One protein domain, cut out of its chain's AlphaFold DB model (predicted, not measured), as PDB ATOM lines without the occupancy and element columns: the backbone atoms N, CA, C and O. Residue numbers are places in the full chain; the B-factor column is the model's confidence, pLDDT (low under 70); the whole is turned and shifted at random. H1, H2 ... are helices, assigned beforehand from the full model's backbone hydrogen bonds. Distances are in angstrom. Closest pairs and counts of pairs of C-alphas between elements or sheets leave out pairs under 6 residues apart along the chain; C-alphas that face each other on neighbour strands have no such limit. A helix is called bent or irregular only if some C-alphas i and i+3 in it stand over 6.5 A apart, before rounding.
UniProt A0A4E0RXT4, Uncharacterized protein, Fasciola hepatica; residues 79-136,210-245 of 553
ATOM      1  N   LEU A  79      40.358 -41.380  -9.314       87.06
ATOM      2  CA  LEU A  79      41.377 -40.631 -10.045       87.06
ATOM      3  C   LEU A  79      42.409 -41.548 -10.707       87.06
ATOM      4  O   LEU A  79      43.044 -42.379 -10.057       87.06
ATOM      5  N   SER A  80      42.659 -41.301 -11.995       89.06
ATOM      6  CA  SER A  80      43.815 -41.867 -12.685       89.06
ATOM      7  C   SER A  80      45.124 -41.399 -12.044       89.06
ATOM      8  O   SER A  80      45.228 -40.295 -11.493       89.06
ATOM      9  N   THR A  81      46.176 -42.206 -12.187       86.75
ATOM     10  CA  THR A  81      47.529 -41.880 -11.713       86.75
ATOM     11  C   THR A  81      48.032 -40.538 -12.256       86.75
ATOM     12  O   THR A  81      48.804 -39.851 -11.584       86.75
ATOM     13  N   GLN A  82      47.597 -40.126 -13.454       86.88
ATOM     14  CA  GLN A  82      47.993 -38.846 -14.039       86.88
ATOM     15  C   GLN A  82      47.249 -37.662 -13.401       86.88
ATOM     16  O   GLN A  82      47.909 -36.692 -13.017       86.88
ATOM     17  N   LYS A  83      45.921 -37.756 -13.205       87.69
ATOM     18  CA  LYS A  83      45.154 -36.757 -12.433       87.69
ATOM     19  C   LYS A  83      45.721 -36.615 -11.019       87.69
ATOM     20  O   LYS A  83      46.030 -35.502 -10.595       87.69
ATOM     21  N   PHE A  84      45.961 -37.737 -10.336       88.38
ATOM     22  CA  PHE A  84      46.530 -37.749  -8.988       88.38
ATOM     23  C   PHE A  84      47.901 -37.057  -8.917       88.38
ATOM     24  O   PHE A  84      48.117 -36.218  -8.049       88.38
ATOM     25  N   ARG A  85      48.821 -37.326  -9.857       87.44
ATOM     26  CA  ARG A  85      50.144 -36.665  -9.891       87.44
ATOM     27  C   ARG A  85      50.062 -35.151 -10.132       87.44
ATOM     28  O   ARG A  85      50.867 -34.414  -9.566       87.44
ATOM     29  N   ARG A  86      49.113 -34.669 -10.946       85.12
ATOM     30  CA  ARG A  86      48.893 -33.218 -11.147       85.12
ATOM     31  C   ARG A  86      48.347 -32.560  -9.884       85.12
ATOM     32  O   ARG A  86      48.841 -31.510  -9.486       85.12
ATOM     33  N   LEU A  87      47.397 -33.219  -9.231       89.88
ATOM     34  CA  LEU A  87      46.811 -32.794  -7.965       89.88
ATOM     35  C   LEU A  87      47.866 -32.751  -6.842       89.88
ATOM     36  O   LEU A  87      47.987 -31.744  -6.152       89.88
ATOM     37  N   GLU A  88      48.724 -33.776  -6.747       88.94
ATOM     38  CA  GLU A  88      49.882 -33.814  -5.841       88.94
ATOM     39  C   GLU A  88      50.869 -32.655  -6.113       88.94
ATOM     40  O   GLU A  88      51.391 -32.065  -5.165       88.94
ATOM     41  N   LYS A  89      51.099 -32.283  -7.387       87.19
ATOM     42  CA  LYS A  89      51.942 -31.129  -7.768       87.19
ATOM     43  C   LYS A  89      51.312 -29.792  -7.356       87.19
ATOM     44  O   LYS A  89      52.015 -28.974  -6.772       87.19
ATOM     45  N   ILE A  90      50.019 -29.561  -7.611       84.62
ATOM     46  CA  ILE A  90      49.343 -28.322  -7.176       84.62
ATOM     47  C   ILE A  90      49.393 -28.181  -5.666       84.62
ATOM     48  O   ILE A  90      49.768 -27.122  -5.170       84.62
ATOM     49  N   ILE A  91      49.052 -29.253  -4.949       84.69
ATOM     50  CA  ILE A  91      49.024 -29.235  -3.493       84.69
ATOM     51  C   ILE A  91      50.408 -28.859  -2.972       84.69
ATOM     52  O   ILE A  91      50.520 -27.855  -2.285       84.69
ATOM     53  N   LYS A  92      51.482 -29.537  -3.395       85.31
ATOM     54  CA  LYS A  92      52.856 -29.167  -2.996       85.31
ATOM     55  C   LYS A  92      53.256 -27.734  -3.363       85.31
ATOM     56  O   LYS A  92      54.007 -27.124  -2.610       85.31
ATOM     57  N   ASN A  93      52.765 -27.194  -4.478       82.81
ATOM     58  CA  ASN A  93      53.081 -25.834  -4.916       82.81
ATOM     59  C   ASN A  93      52.328 -24.748  -4.119       82.81
ATOM     60  O   ASN A  93      52.911 -23.698  -3.858       82.81
ATOM     61  N   LYS A  94      51.063 -24.978  -3.729       74.19
ATOM     62  CA  LYS A  94      50.232 -24.021  -2.958       74.19
ATOM     63  C   LYS A  94      50.370 -24.202  -1.432       74.19
ATOM     64  O   LYS A  94      50.154 -23.267  -0.673       74.19
ATOM     65  N   VAL A  95      50.810 -25.375  -0.965       58.22
ATOM     66  CA  VAL A  95      51.037 -25.710   0.459       58.22
ATOM     67  C   VAL A  95      52.015 -24.825   1.251       58.22
ATOM     68  O   VAL A  95      51.824 -24.750   2.464       58.22
ATOM     69  N   PRO A  96      53.022 -24.122   0.688       60.28
ATOM     70  CA  PRO A  96      53.954 -23.317   1.488       60.28
ATOM     71  C   PRO A  96      53.310 -22.233   2.374       60.28
ATOM     72  O   PRO A  96      53.970 -21.783   3.318       60.28
ATOM     73  N   SER A  97      52.062 -21.844   2.083       73.44
ATOM     74  CA  SER A  97      51.185 -20.938   2.848       73.44
ATOM     75  C   SER A  97      50.008 -21.632   3.557       73.44
ATOM     76  O   SER A  97      49.239 -20.968   4.246       73.44
ATOM     77  N   GLY A  98      49.848 -22.947   3.385       82.00
ATOM     78  CA  GLY A  98      48.594 -23.663   3.621       82.00
ATOM     79  C   GLY A  98      47.623 -23.544   2.438       82.00
ATOM     80  O   GLY A  98      47.719 -22.621   1.631       82.00
ATOM     81  N   ILE A  99      46.698 -24.504   2.338       87.06
ATOM     82  CA  ILE A  99      45.566 -24.467   1.402       87.06
ATOM     83  C   ILE A  99      44.332 -24.024   2.188       87.06
ATOM     84  O   ILE A  99      43.944 -24.691   3.151       87.06
ATOM     85  N   ASP A 100      43.723 -22.917   1.771       90.25
ATOM     86  CA  ASP A 100      42.372 -22.564   2.192       90.25
ATOM     87  C   ASP A 100      41.379 -23.230   1.234       90.25
ATOM     88  O   ASP A 100      41.458 -23.042   0.022       90.25
ATOM     89  N   TRP A 101      40.471 -24.048   1.761       92.31
ATOM     90  CA  TRP A 101      39.433 -24.689   0.956       92.31
ATOM     91  C   TRP A 101      38.192 -23.793   0.825       92.31
ATOM     92  O   TRP A 101      37.311 -24.106   0.032       92.31
ATOM     93  N   ARG A 102      38.114 -22.666   1.545       91.12
ATOM     94  CA  ARG A 102      37.081 -21.634   1.340       91.12
ATOM     95  C   ARG A 102      37.422 -20.677   0.196       91.12
ATOM     96  O   ARG A 102      36.524 -20.023  -0.324       91.12
ATOM     97  N   ASP A 103      38.686 -20.626  -0.227       91.31
ATOM     98  CA  ASP A 103      39.116 -19.853  -1.393       91.31
ATOM     99  C   ASP A 103      38.481 -20.392  -2.689       91.31
ATOM    100  O   ASP A 103      38.718 -21.529  -3.114       91.31
ATOM    101  N   LEU A 104      37.693 -19.539  -3.343       90.50
ATOM    102  CA  LEU A 104      36.977 -19.856  -4.574       90.50
ATOM    103  C   LEU A 104      37.933 -20.071  -5.768       90.50
ATOM    104  O   LEU A 104      37.606 -20.841  -6.676       90.50
ATOM    105  N   HIS A 105      39.140 -19.489  -5.748       90.81
ATOM    106  CA  HIS A 105      40.184 -19.735  -6.751       90.81
ATOM    107  C   HIS A 105      40.729 -21.163  -6.643       90.81
ATOM    108  O   HIS A 105      40.694 -21.929  -7.612       90.81
ATOM    109  N   THR A 106      41.134 -21.564  -5.438       91.31
ATOM    110  CA  THR A 106      41.535 -22.937  -5.101       91.31
ATOM    111  C   THR A 106      40.430 -23.942  -5.420       91.31
ATOM    112  O   THR A 106      40.707 -24.958  -6.064       91.31
ATOM    113  N   GLN A 107      39.174 -23.656  -5.054       92.81
ATOM    114  CA  GLN A 107      38.026 -24.497  -5.412       92.81
ATOM    115  C   GLN A 107      37.896 -24.678  -6.925       92.81
ATOM    116  O   GLN A 107      37.757 -25.813  -7.386       92.81
ATOM    117  N   CYS A 108      37.974 -23.593  -7.699       93.06
ATOM    118  CA  CYS A 108      37.901 -23.647  -9.157       93.06
ATOM    119  C   CYS A 108      39.017 -24.523  -9.751       93.06
ATOM    120  O   CYS A 108      38.734 -25.419 -10.551       93.06
ATOM    121  N   ILE A 109      40.272 -24.334  -9.323       91.06
ATOM    122  CA  ILE A 109      41.424 -25.087  -9.844       91.06
ATOM    123  C   ILE A 109      41.305 -26.580  -9.511       91.06
ATOM    124  O   ILE A 109      41.480 -27.432 -10.389       91.06
ATOM    125  N   VAL A 110      40.992 -26.914  -8.254       92.00
ATOM    126  CA  VAL A 110      40.890 -28.313  -7.818       92.00
ATOM    127  C   VAL A 110      39.698 -28.997  -8.490       92.00
ATOM    128  O   VAL A 110      39.881 -30.058  -9.089       92.00
ATOM    129  N   ARG A 111      38.502 -28.387  -8.480       91.12
ATOM    130  CA  ARG A 111      37.309 -28.949  -9.145       91.12
ATOM    131  C   ARG A 111      37.545 -29.119 -10.647       91.12
ATOM    132  O   ARG A 111      37.193 -30.169 -11.182       91.12
ATOM    133  N   SER A 112      38.236 -28.185 -11.303       90.69
ATOM    134  CA  SER A 112      38.627 -28.319 -12.714       90.69
ATOM    135  C   SER A 112      39.480 -29.567 -12.972       90.69
ATOM    136  O   SER A 112      39.198 -30.318 -13.900       90.69
ATOM    137  N   ILE A 113      40.489 -29.850 -12.146       89.81
ATOM    138  CA  ILE A 113      41.389 -31.003 -12.354       89.81
ATOM    139  C   ILE A 113      40.755 -32.341 -11.948       89.81
ATOM    140  O   ILE A 113      41.073 -33.378 -12.537       89.81
ATOM    141  N   LEU A 114      39.821 -32.329 -10.994       90.12
ATOM    142  CA  LEU A 114      38.994 -33.496 -10.688       90.12
ATOM    143  C   LEU A 114      38.047 -33.818 -11.856       90.12
ATOM    144  O   LEU A 114      38.001 -34.970 -12.292       90.12
ATOM    145  N   HIS A 115      37.354 -32.818 -12.411       87.44
ATOM    146  CA  HIS A 115      36.321 -33.019 -13.432       87.44
ATOM    147  C   HIS A 115      36.846 -33.154 -14.869       87.44
ATOM    148  O   HIS A 115      36.519 -34.139 -15.529       87.44
ATOM    149  N   PHE A 116      37.661 -32.224 -15.375       84.12
ATOM    150  CA  PHE A 116      38.079 -32.234 -16.782       84.12
ATOM    151  C   PHE A 116      38.961 -33.440 -17.142       84.12
ATOM    152  O   PHE A 116      39.586 -34.073 -16.290       84.12
ATOM    153  N   ASN A 117      39.007 -33.770 -18.434       75.50
ATOM    154  CA  ASN A 117      39.767 -34.905 -18.959       75.50
ATOM    155  C   ASN A 117      41.290 -34.709 -18.848       75.50
ATOM    156  O   ASN A 117      41.800 -33.613 -18.612       75.50
ATOM    157  N   GLU A 118      42.036 -35.791 -19.083       80.00
ATOM    158  CA  GLU A 118      43.496 -35.870 -18.913       80.00
ATOM    159  C   GLU A 118      44.318 -34.896 -19.786       80.00
ATOM    160  O   GLU A 118      45.524 -34.759 -19.587       80.00
ATOM    161  N   ALA A 119      43.693 -34.133 -20.684       84.19
ATOM    162  CA  ALA A 119      44.331 -33.053 -21.437       84.19
ATOM    163  C   ALA A 119      44.539 -31.740 -20.640       84.19
ATOM    164  O   ALA A 119      45.325 -30.893 -21.073       84.19
ATOM    165  N   LEU A 120      43.864 -31.531 -19.497       87.31
ATOM    166  CA  LEU A 120      43.944 -30.256 -18.766       87.31
ATOM    167  C   LEU A 120      45.219 -30.151 -17.910       87.31
ATOM    168  O   LEU A 120      45.388 -30.873 -16.922       87.31
ATOM    169  N   THR A 121      46.124 -29.242 -18.280       89.69
ATOM    170  CA  THR A 121      47.325 -28.927 -17.491       89.69
ATOM    171  C   THR A 121      47.003 -27.940 -16.364       89.69
ATOM    172  O   THR A 121      45.934 -27.330 -16.350       89.69
ATOM    173  N   ILE A 122      47.919 -27.781 -15.404       87.56
ATOM    174  CA  ILE A 122      47.729 -26.894 -14.241       87.56
ATOM    175  C   ILE A 122      47.565 -25.448 -14.710       87.56
ATOM    176  O   ILE A 122      46.651 -24.751 -14.298       87.56
ATOM    177  N   GLU A 123      48.411 -25.052 -15.648       91.31
ATOM    178  CA  GLU A 123      48.514 -23.714 -16.213       91.31
ATOM    179  C   GLU A 123      47.234 -23.350 -16.990       91.31
ATOM    180  O   GLU A 123      46.782 -22.210 -16.954       91.31
ATOM    181  N   LYS A 124      46.590 -24.343 -17.628       92.12
ATOM    182  CA  LYS A 124      45.269 -24.184 -18.259       92.12
ATOM    183  C   LYS A 124      44.130 -24.106 -17.239       92.12
ATOM    184  O   LYS A 124      43.196 -23.347 -17.462       92.12
ATOM    185  N   ALA A 125      44.191 -24.864 -16.142       89.56
ATOM    186  CA  ALA A 125      43.207 -24.758 -15.062       89.56
ATOM    187  C   ALA A 125      43.289 -23.388 -14.366       89.56
ATOM    188  O   ALA A 125      42.263 -22.750 -14.153       89.56
ATOM    189  N   GLU A 126      44.499 -22.896 -14.088       91.56
ATOM    190  CA  GLU A 126      44.710 -21.553 -13.538       91.56
ATOM    191  C   GLU A 126      44.261 -20.462 -14.521       91.56
ATOM    192  O   GLU A 126      43.585 -19.531 -14.100       91.56
ATOM    193  N   ALA A 127      44.522 -20.600 -15.828       92.00
ATOM    194  CA  ALA A 127      44.014 -19.663 -16.836       92.00
ATOM    195  C   ALA A 127      42.473 -19.618 -16.903       92.00
ATOM    196  O   ALA A 127      41.912 -18.526 -16.882       92.00
ATOM    197  N   LEU A 128      41.799 -20.778 -16.925       91.00
ATOM    198  CA  LEU A 128      40.329 -20.878 -16.933       91.00
ATOM    199  C   LEU A 128      39.688 -20.268 -15.680       91.00
ATOM    200  O   LEU A 128      38.631 -19.649 -15.763       91.00
ATOM    201  N   CYS A 129      40.320 -20.442 -14.517       92.31
ATOM    202  CA  CYS A 129      39.846 -19.825 -13.285       92.31
ATOM    203  C   CYS A 129      40.118 -18.316 -13.273       92.31
ATOM    204  O   CYS A 129      39.242 -17.556 -12.882       92.31
ATOM    205  N   ASN A 130      41.285 -17.863 -13.742       92.31
ATOM    206  CA  ASN A 130      41.620 -16.438 -13.805       92.31
ATOM    207  C   ASN A 130      40.676 -15.651 -14.730       92.31
ATOM    208  O   ASN A 130      40.264 -14.558 -14.358       92.31
ATOM    209  N   SER A 131      40.298 -16.189 -15.899       91.06
ATOM    210  CA  SER A 131      39.337 -15.509 -16.784       91.06
ATOM    211  C   SER A 131      37.982 -15.294 -16.106       91.06
ATOM    212  O   SER A 131      37.420 -14.212 -16.219       91.06
ATOM    213  N   PHE A 132      37.516 -16.275 -15.325       85.06
ATOM    214  CA  PHE A 132      36.242 -16.200 -14.604       85.06
ATOM    215  C   PHE A 132      36.209 -15.068 -13.557       85.06
ATOM    216  O   PHE A 132      35.172 -14.448 -13.363       85.06
ATOM    217  N   TRP A 133      37.340 -14.769 -12.907       82.56
ATOM    218  CA  TRP A 133      37.439 -13.663 -11.939       82.56
ATOM    219  C   TRP A 133      37.651 -12.299 -12.592       82.56
ATOM    220  O   TRP A 133      37.156 -11.298 -12.082       82.56
ATOM    221  N   ASN A 134      38.369 -12.243 -13.717       82.19
ATOM    222  CA  ASN A 134      38.602 -10.985 -14.423       82.19
ATOM    223  C   ASN A 134      37.282 -10.405 -14.972       82.19
ATOM    224  O   ASN A 134      37.046  -9.205 -14.829       82.19
ATOM    225  N   GLU A 135      36.401 -11.260 -15.507       71.62
ATOM    226  CA  GLU A 135      35.060 -10.878 -15.986       71.62
ATOM    227  C   GLU A 135      34.155 -10.317 -14.866       71.62
ATOM    228  O   GLU A 135      33.359  -9.423 -15.128       71.62
ATOM    229  N   GLU A 136      34.302 -10.761 -13.608       61.97
ATOM    230  CA  GLU A 136      33.588 -10.171 -12.454       61.97
ATOM    231  C   GLU A 136      34.147  -8.790 -12.038       61.97
ATOM    232  O   GLU A 136      33.440  -8.011 -11.397       61.97
ATOM    233  N   GLY A 210      61.092 -11.145  18.199       71.38
ATOM    234  CA  GLY A 210      59.882 -11.856  17.793       71.38
ATOM    235  C   GLY A 210      59.893 -12.311  16.330       71.38
ATOM    236  O   GLY A 210      59.365 -13.378  16.046       71.38
ATOM    237  N   GLN A 211      60.594 -11.625  15.417       67.75
ATOM    238  CA  GLN A 211      60.803 -12.119  14.042       67.75
ATOM    239  C   GLN A 211      61.533 -13.476  13.989       67.75
ATOM    240  O   GLN A 211      61.232 -14.319  13.142       67.75
ATOM    241  N   LYS A 212      62.478 -13.725  14.908       80.25
ATOM    242  CA  LYS A 212      63.200 -15.007  14.990       80.25
ATOM    243  C   LYS A 212      62.305 -16.124  15.535       80.25
ATOM    244  O   LYS A 212      62.376 -17.255  15.054       80.25
ATOM    245  N   GLU A 213      61.458 -15.800  16.507       75.69
ATOM    246  CA  GLU A 213      60.476 -16.720  17.091       75.69
ATOM    247  C   GLU A 213      59.348 -17.025  16.088       75.69
ATOM    248  O   GLU A 213      59.044 -18.193  15.853       75.69
ATOM    249  N   GLU A 214      58.828 -16.019  15.376       69.56
ATOM    250  CA  GLU A 214      57.897 -16.186  14.254       69.56
ATOM    251  C   GLU A 214      58.484 -17.089  13.160       69.56
ATOM    252  O   GLU A 214      57.804 -18.004  12.692       69.56
ATOM    253  N   PHE A 215      59.745 -16.889  12.761       74.25
ATOM    254  CA  PHE A 215      60.394 -17.761  11.781       74.25
ATOM    255  C   PHE A 215      60.457 -19.215  12.271       74.25
ATOM    256  O   PHE A 215      60.136 -20.129  11.511       74.25
ATOM    257  N   GLN A 216      60.799 -19.453  13.543       77.19
ATOM    258  CA  GLN A 216      60.804 -20.803  14.119       77.19
ATOM    259  C   GLN A 216      59.398 -21.420  14.209       77.19
ATOM    260  O   GLN A 216      59.238 -22.603  13.906       77.19
ATOM    261  N   ILE A 217      58.373 -20.635  14.555       69.69
ATOM    262  CA  ILE A 217      56.968 -21.071  14.571       69.69
ATOM    263  C   ILE A 217      56.511 -21.440  13.153       69.69
ATOM    264  O   ILE A 217      56.002 -22.541  12.946       69.69
ATOM    265  N   ARG A 218      56.771 -20.587  12.153       60.50
ATOM    266  CA  ARG A 218      56.471 -20.857  10.734       60.50
ATOM    267  C   ARG A 218      57.189 -22.115  10.224       60.50
ATOM    268  O   ARG A 218      56.576 -22.908   9.513       60.50
ATOM    269  N   GLN A 219      58.448 -22.342  10.610       69.62
ATOM    270  CA  GLN A 219      59.192 -23.563  10.257       69.62
ATOM    271  C   GLN A 219      58.626 -24.819  10.940       69.62
ATOM    272  O   GLN A 219      58.499 -25.851  10.285       69.62
ATOM    273  N   ARG A 220      58.233 -24.745  12.221       70.44
ATOM    274  CA  ARG A 220      57.599 -25.866  12.944       70.44
ATOM    275  C   ARG A 220      56.218 -26.205  12.375       70.44
ATOM    276  O   ARG A 220      55.919 -27.372  12.157       70.44
ATOM    277  N   LEU A 221      55.397 -25.197  12.077       56.53
ATOM    278  CA  LEU A 221      54.100 -25.392  11.421       56.53
ATOM    279  C   LEU A 221      54.268 -26.013  10.030       56.53
ATOM    280  O   LEU A 221      53.558 -26.958   9.696       56.53
ATOM    281  N   ARG A 222      55.253 -25.546   9.246       59.94
ATOM    282  CA  ARG A 222      55.587 -26.154   7.953       59.94
ATOM    283  C   ARG A 222      56.045 -27.604   8.103       59.94
ATOM    284  O   ARG A 222      55.612 -28.425   7.307       59.94
ATOM    285  N   SER A 223      56.877 -27.942   9.092       66.62
ATOM    286  CA  SER A 223      57.387 -29.312   9.244       66.62
ATOM    287  C   SER A 223      56.328 -30.308   9.730       66.62
ATOM    288  O   SER A 223      56.308 -31.434   9.234       66.62
ATOM    289  N   GLU A 224      55.405 -29.914  10.615       63.81
ATOM    290  CA  GLU A 224      54.253 -30.760  10.972       63.81
ATOM    291  C   GLU A 224      53.259 -30.895   9.809       63.81
ATOM    292  O   GLU A 224      52.808 -32.005   9.513       63.81
ATOM    293  N   PHE A 225      52.978 -29.808   9.076       61.75
ATOM    294  CA  PHE A 225      52.147 -29.885   7.873       61.75
ATOM    295  C   PHE A 225      52.776 -30.805   6.813       61.75
ATOM    296  O   PHE A 225      52.084 -31.627   6.220       61.75
ATOM    297  N   ASP A 226      54.093 -30.736   6.611       57.62
ATOM    298  CA  ASP A 226      54.823 -31.601   5.682       57.62
ATOM    299  C   ASP A 226      54.767 -33.087   6.069       57.62
ATOM    300  O   ASP A 226      54.790 -33.944   5.181       57.62
ATOM    301  N   LYS A 227      54.691 -33.417   7.366       67.56
ATOM    302  CA  LYS A 227      54.464 -34.795   7.831       67.56
ATOM    303  C   LYS A 227      53.044 -35.250   7.513       67.56
ATOM    304  O   LYS A 227      52.874 -36.327   6.945       67.56
ATOM    305  N   GLU A 228      52.035 -34.442   7.835       64.19
ATOM    306  CA  GLU A 228      50.631 -34.781   7.573       64.19
ATOM    307  C   GLU A 228      50.339 -34.851   6.064       64.19
ATOM    308  O   GLU A 228      49.688 -35.785   5.607       64.19
ATOM    309  N   LEU A 229      50.921 -33.970   5.244       59.38
ATOM    310  CA  LEU A 229      50.840 -34.067   3.785       59.38
ATOM    311  C   LEU A 229      51.493 -35.355   3.260       59.38
ATOM    312  O   LEU A 229      50.926 -36.022   2.393       59.38
ATOM    313  N   ARG A 230      52.658 -35.752   3.791       68.12
ATOM    314  CA  ARG A 230      53.283 -37.044   3.450       68.12
ATOM    315  C   ARG A 230      52.419 -38.224   3.897       68.12
ATOM    316  O   ARG A 230      52.315 -39.195   3.149       68.12
ATOM    317  N   ARG A 231      51.753 -38.135   5.054       72.00
ATOM    318  CA  ARG A 231      50.781 -39.127   5.544       72.00
ATOM    319  C   ARG A 231      49.589 -39.262   4.596       72.00
ATOM    320  O   ARG A 231      49.301 -40.377   4.171       72.00
ATOM    321  N   ILE A 232      48.978 -38.147   4.190       64.81
ATOM    322  CA  ILE A 232      47.878 -38.090   3.212       64.81
ATOM    323  C   ILE A 232      48.310 -38.711   1.880       64.81
ATOM    324  O   ILE A 232      47.669 -39.639   1.397       64.81
ATOM    325  N   ILE A 233      49.430 -38.264   1.302       69.75
ATOM    326  CA  ILE A 233      49.938 -38.790   0.025       69.75
ATOM    327  C   ILE A 233      50.213 -40.300   0.123       69.75
ATOM    328  O   ILE A 233      49.927 -41.037  -0.820       69.75
ATOM    329  N   THR A 234      50.712 -40.783   1.263       74.94
ATOM    330  CA  THR A 234      50.964 -42.213   1.505       74.94
ATOM    331  C   THR A 234      49.658 -43.007   1.617       74.94
ATOM    332  O   THR A 234      49.521 -44.036   0.961       74.94
ATOM    333  N   GLN A 235      48.670 -42.513   2.370       70.62
ATOM    334  CA  GLN A 235      47.342 -43.130   2.491       70.62
ATOM    335  C   GLN A 235      46.607 -43.192   1.145       70.62
ATOM    336  O   GLN A 235      46.050 -44.231   0.802       70.62
ATOM    337  N   LEU A 236      46.640 -42.114   0.357       68.62
ATOM    338  CA  LEU A 236      45.999 -42.063  -0.958       68.62
ATOM    339  C   LEU A 236      46.684 -42.996  -1.968       68.62
ATOM    340  O   LEU A 236      46.000 -43.685  -2.722       68.62
ATOM    341  N   ARG A 237      48.021 -43.102  -1.939       74.88
ATOM    342  CA  ARG A 237      48.764 -44.096  -2.736       74.88
ATOM    343  C   ARG A 237      48.427 -45.530  -2.325       74.88
ATOM    344  O   ARG A 237      48.211 -46.358  -3.204       74.88
ATOM    345  N   ALA A 238      48.330 -45.811  -1.025       74.75
ATOM    346  CA  ALA A 238      47.955 -47.129  -0.515       74.75
ATOM    347  C   ALA A 238      46.518 -47.521  -0.910       74.75
ATOM    348  O   ALA A 238      46.316 -48.625  -1.411       74.75
ATOM    349  N   LYS A 239      45.538 -46.610  -0.772       71.44
ATOM    350  CA  LYS A 239      44.153 -46.825  -1.240       71.44
ATOM    351  C   LYS A 239      44.097 -47.104  -2.749       71.44
ATOM    352  O   LYS A 239      43.453 -48.062  -3.163       71.44
ATOM    353  N   ASN A 240      44.783 -46.295  -3.562       72.12
ATOM    354  CA  ASN A 240      44.786 -46.435  -5.025       72.12
ATOM    355  C   ASN A 240      45.440 -47.764  -5.467       72.12
ATOM    356  O   ASN A 240      44.889 -48.473  -6.305       72.12
ATOM    357  N   TYR A 241      46.553 -48.155  -4.833       74.75
ATOM    358  CA  TYR A 241      47.209 -49.442  -5.085       74.75
ATOM    359  C   TYR A 241      46.323 -50.641  -4.700       74.75
ATOM    360  O   TYR A 241      46.128 -51.539  -5.513       74.75
ATOM    361  N   ALA A 242      45.714 -50.629  -3.508       73.56
ATOM    362  CA  ALA A 242      44.817 -51.702  -3.071       73.56
ATOM    363  C   ALA A 242      43.594 -51.863  -3.997       73.56
ATOM    364  O   ALA A 242      43.233 -52.983  -4.353       73.56
ATOM    365  N   TYR A 243      42.995 -50.750  -4.439       69.31
ATOM    366  CA  TYR A 243      41.878 -50.771  -5.388       69.31
ATOM    367  C   TYR A 243      42.280 -51.335  -6.758       69.31
ATOM    368  O   TYR A 243      41.511 -52.071  -7.377       69.31
ATOM    369  N   ARG A 244      43.496 -51.023  -7.228       73.31
ATOM    370  CA  ARG A 244      44.024 -51.569  -8.479       73.31
ATOM    371  C   ARG A 244      44.153 -53.092  -8.414       73.31
ATOM    372  O   ARG A 244      43.619 -53.759  -9.293       73.31
ATOM    373  N   ASN A 245      44.805 -53.619  -7.377       73.94
ATOM    374  CA  ASN A 245      45.004 -55.062  -7.220       73.94
ATOM    375  C   ASN A 245      43.657 -55.802  -7.134       73.94
ATOM    376  O   ASN A 245      43.453 -56.773  -7.854       73.94
TER     377      ASN A 245
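AT A GLANCE: This is residues 79 to 136 and 210 to 245 of the 553 residues of an uncharacterized protein of Fasciola hepatica (UniProt A0A4E0RXT4). A long single helix, H4, runs loosely alongside H1 of a helical hairpin, H1 and H2, and H3 packs slantwise on H2, on the far side of the hairpin from H4. The free end of H4, residues 210 to 217, sticks out beyond the rest. The printed part has 94 residues with four named helices, H1, H2, H3 and H4 along the chain, and no named strand; the class is all helix. The whole is loose, with a radius of gyration of the C-alphas of 16.0 A, and flat, spanning 47 by 46 by 19 A.

IN THESE COORDINATES: H4, residues 210 to 245, runs 52.1 A from C-alpha 210 at (59.882, -11.856, 17.793) to C-alpha 245 at (45.004, -55.062, -7.220). H1, residues 81 to 97, is 25.8 A long and begins at C-alpha 81 at (47.529, -41.880, -11.713). It is irregular, but only just: C-alphas 93 and 96 are 6.9 A apart. H2 is residues 104 to 115, 15.9 A, and H3 is residues 122 to 136, 22.0 A.

HOW THE PARTS SIT: H4 and H1 are close but not clearly touching, at a shallow tilt of 11 degrees, opposite ways; their closest C-alphas, of Arg 222 and Pro 96, are 7.2 A apart. H1 touches H2 with residues 83 to 87 alone, closest at the C-alphas of Lys 83 and Ile 113, 6.9 A; this hairpin has a shallow tilt of 14 degrees. H2 touches H3 at a steep tilt of 46 degrees, opposite ways, with the C-alphas of Ile 109 and Ala 125 closest at 5.5 A. H4 is apart from H2 and H3. Every O i to N i+4 pair is within hydrogen-bond range in H2 and H4, against 11 of 13 in H1 and 9 of 11 in H3.

THE WHOLE: Residues 137 to 209 are not printed, and C-alphas 136 and 210 are 40.1 A apart across this cut. The links H1 to H2 and H2 to H3 are short. Mean pLDDT of the printed part is 79.6; 22 residues are under 70, among them 221 to 230 in H4.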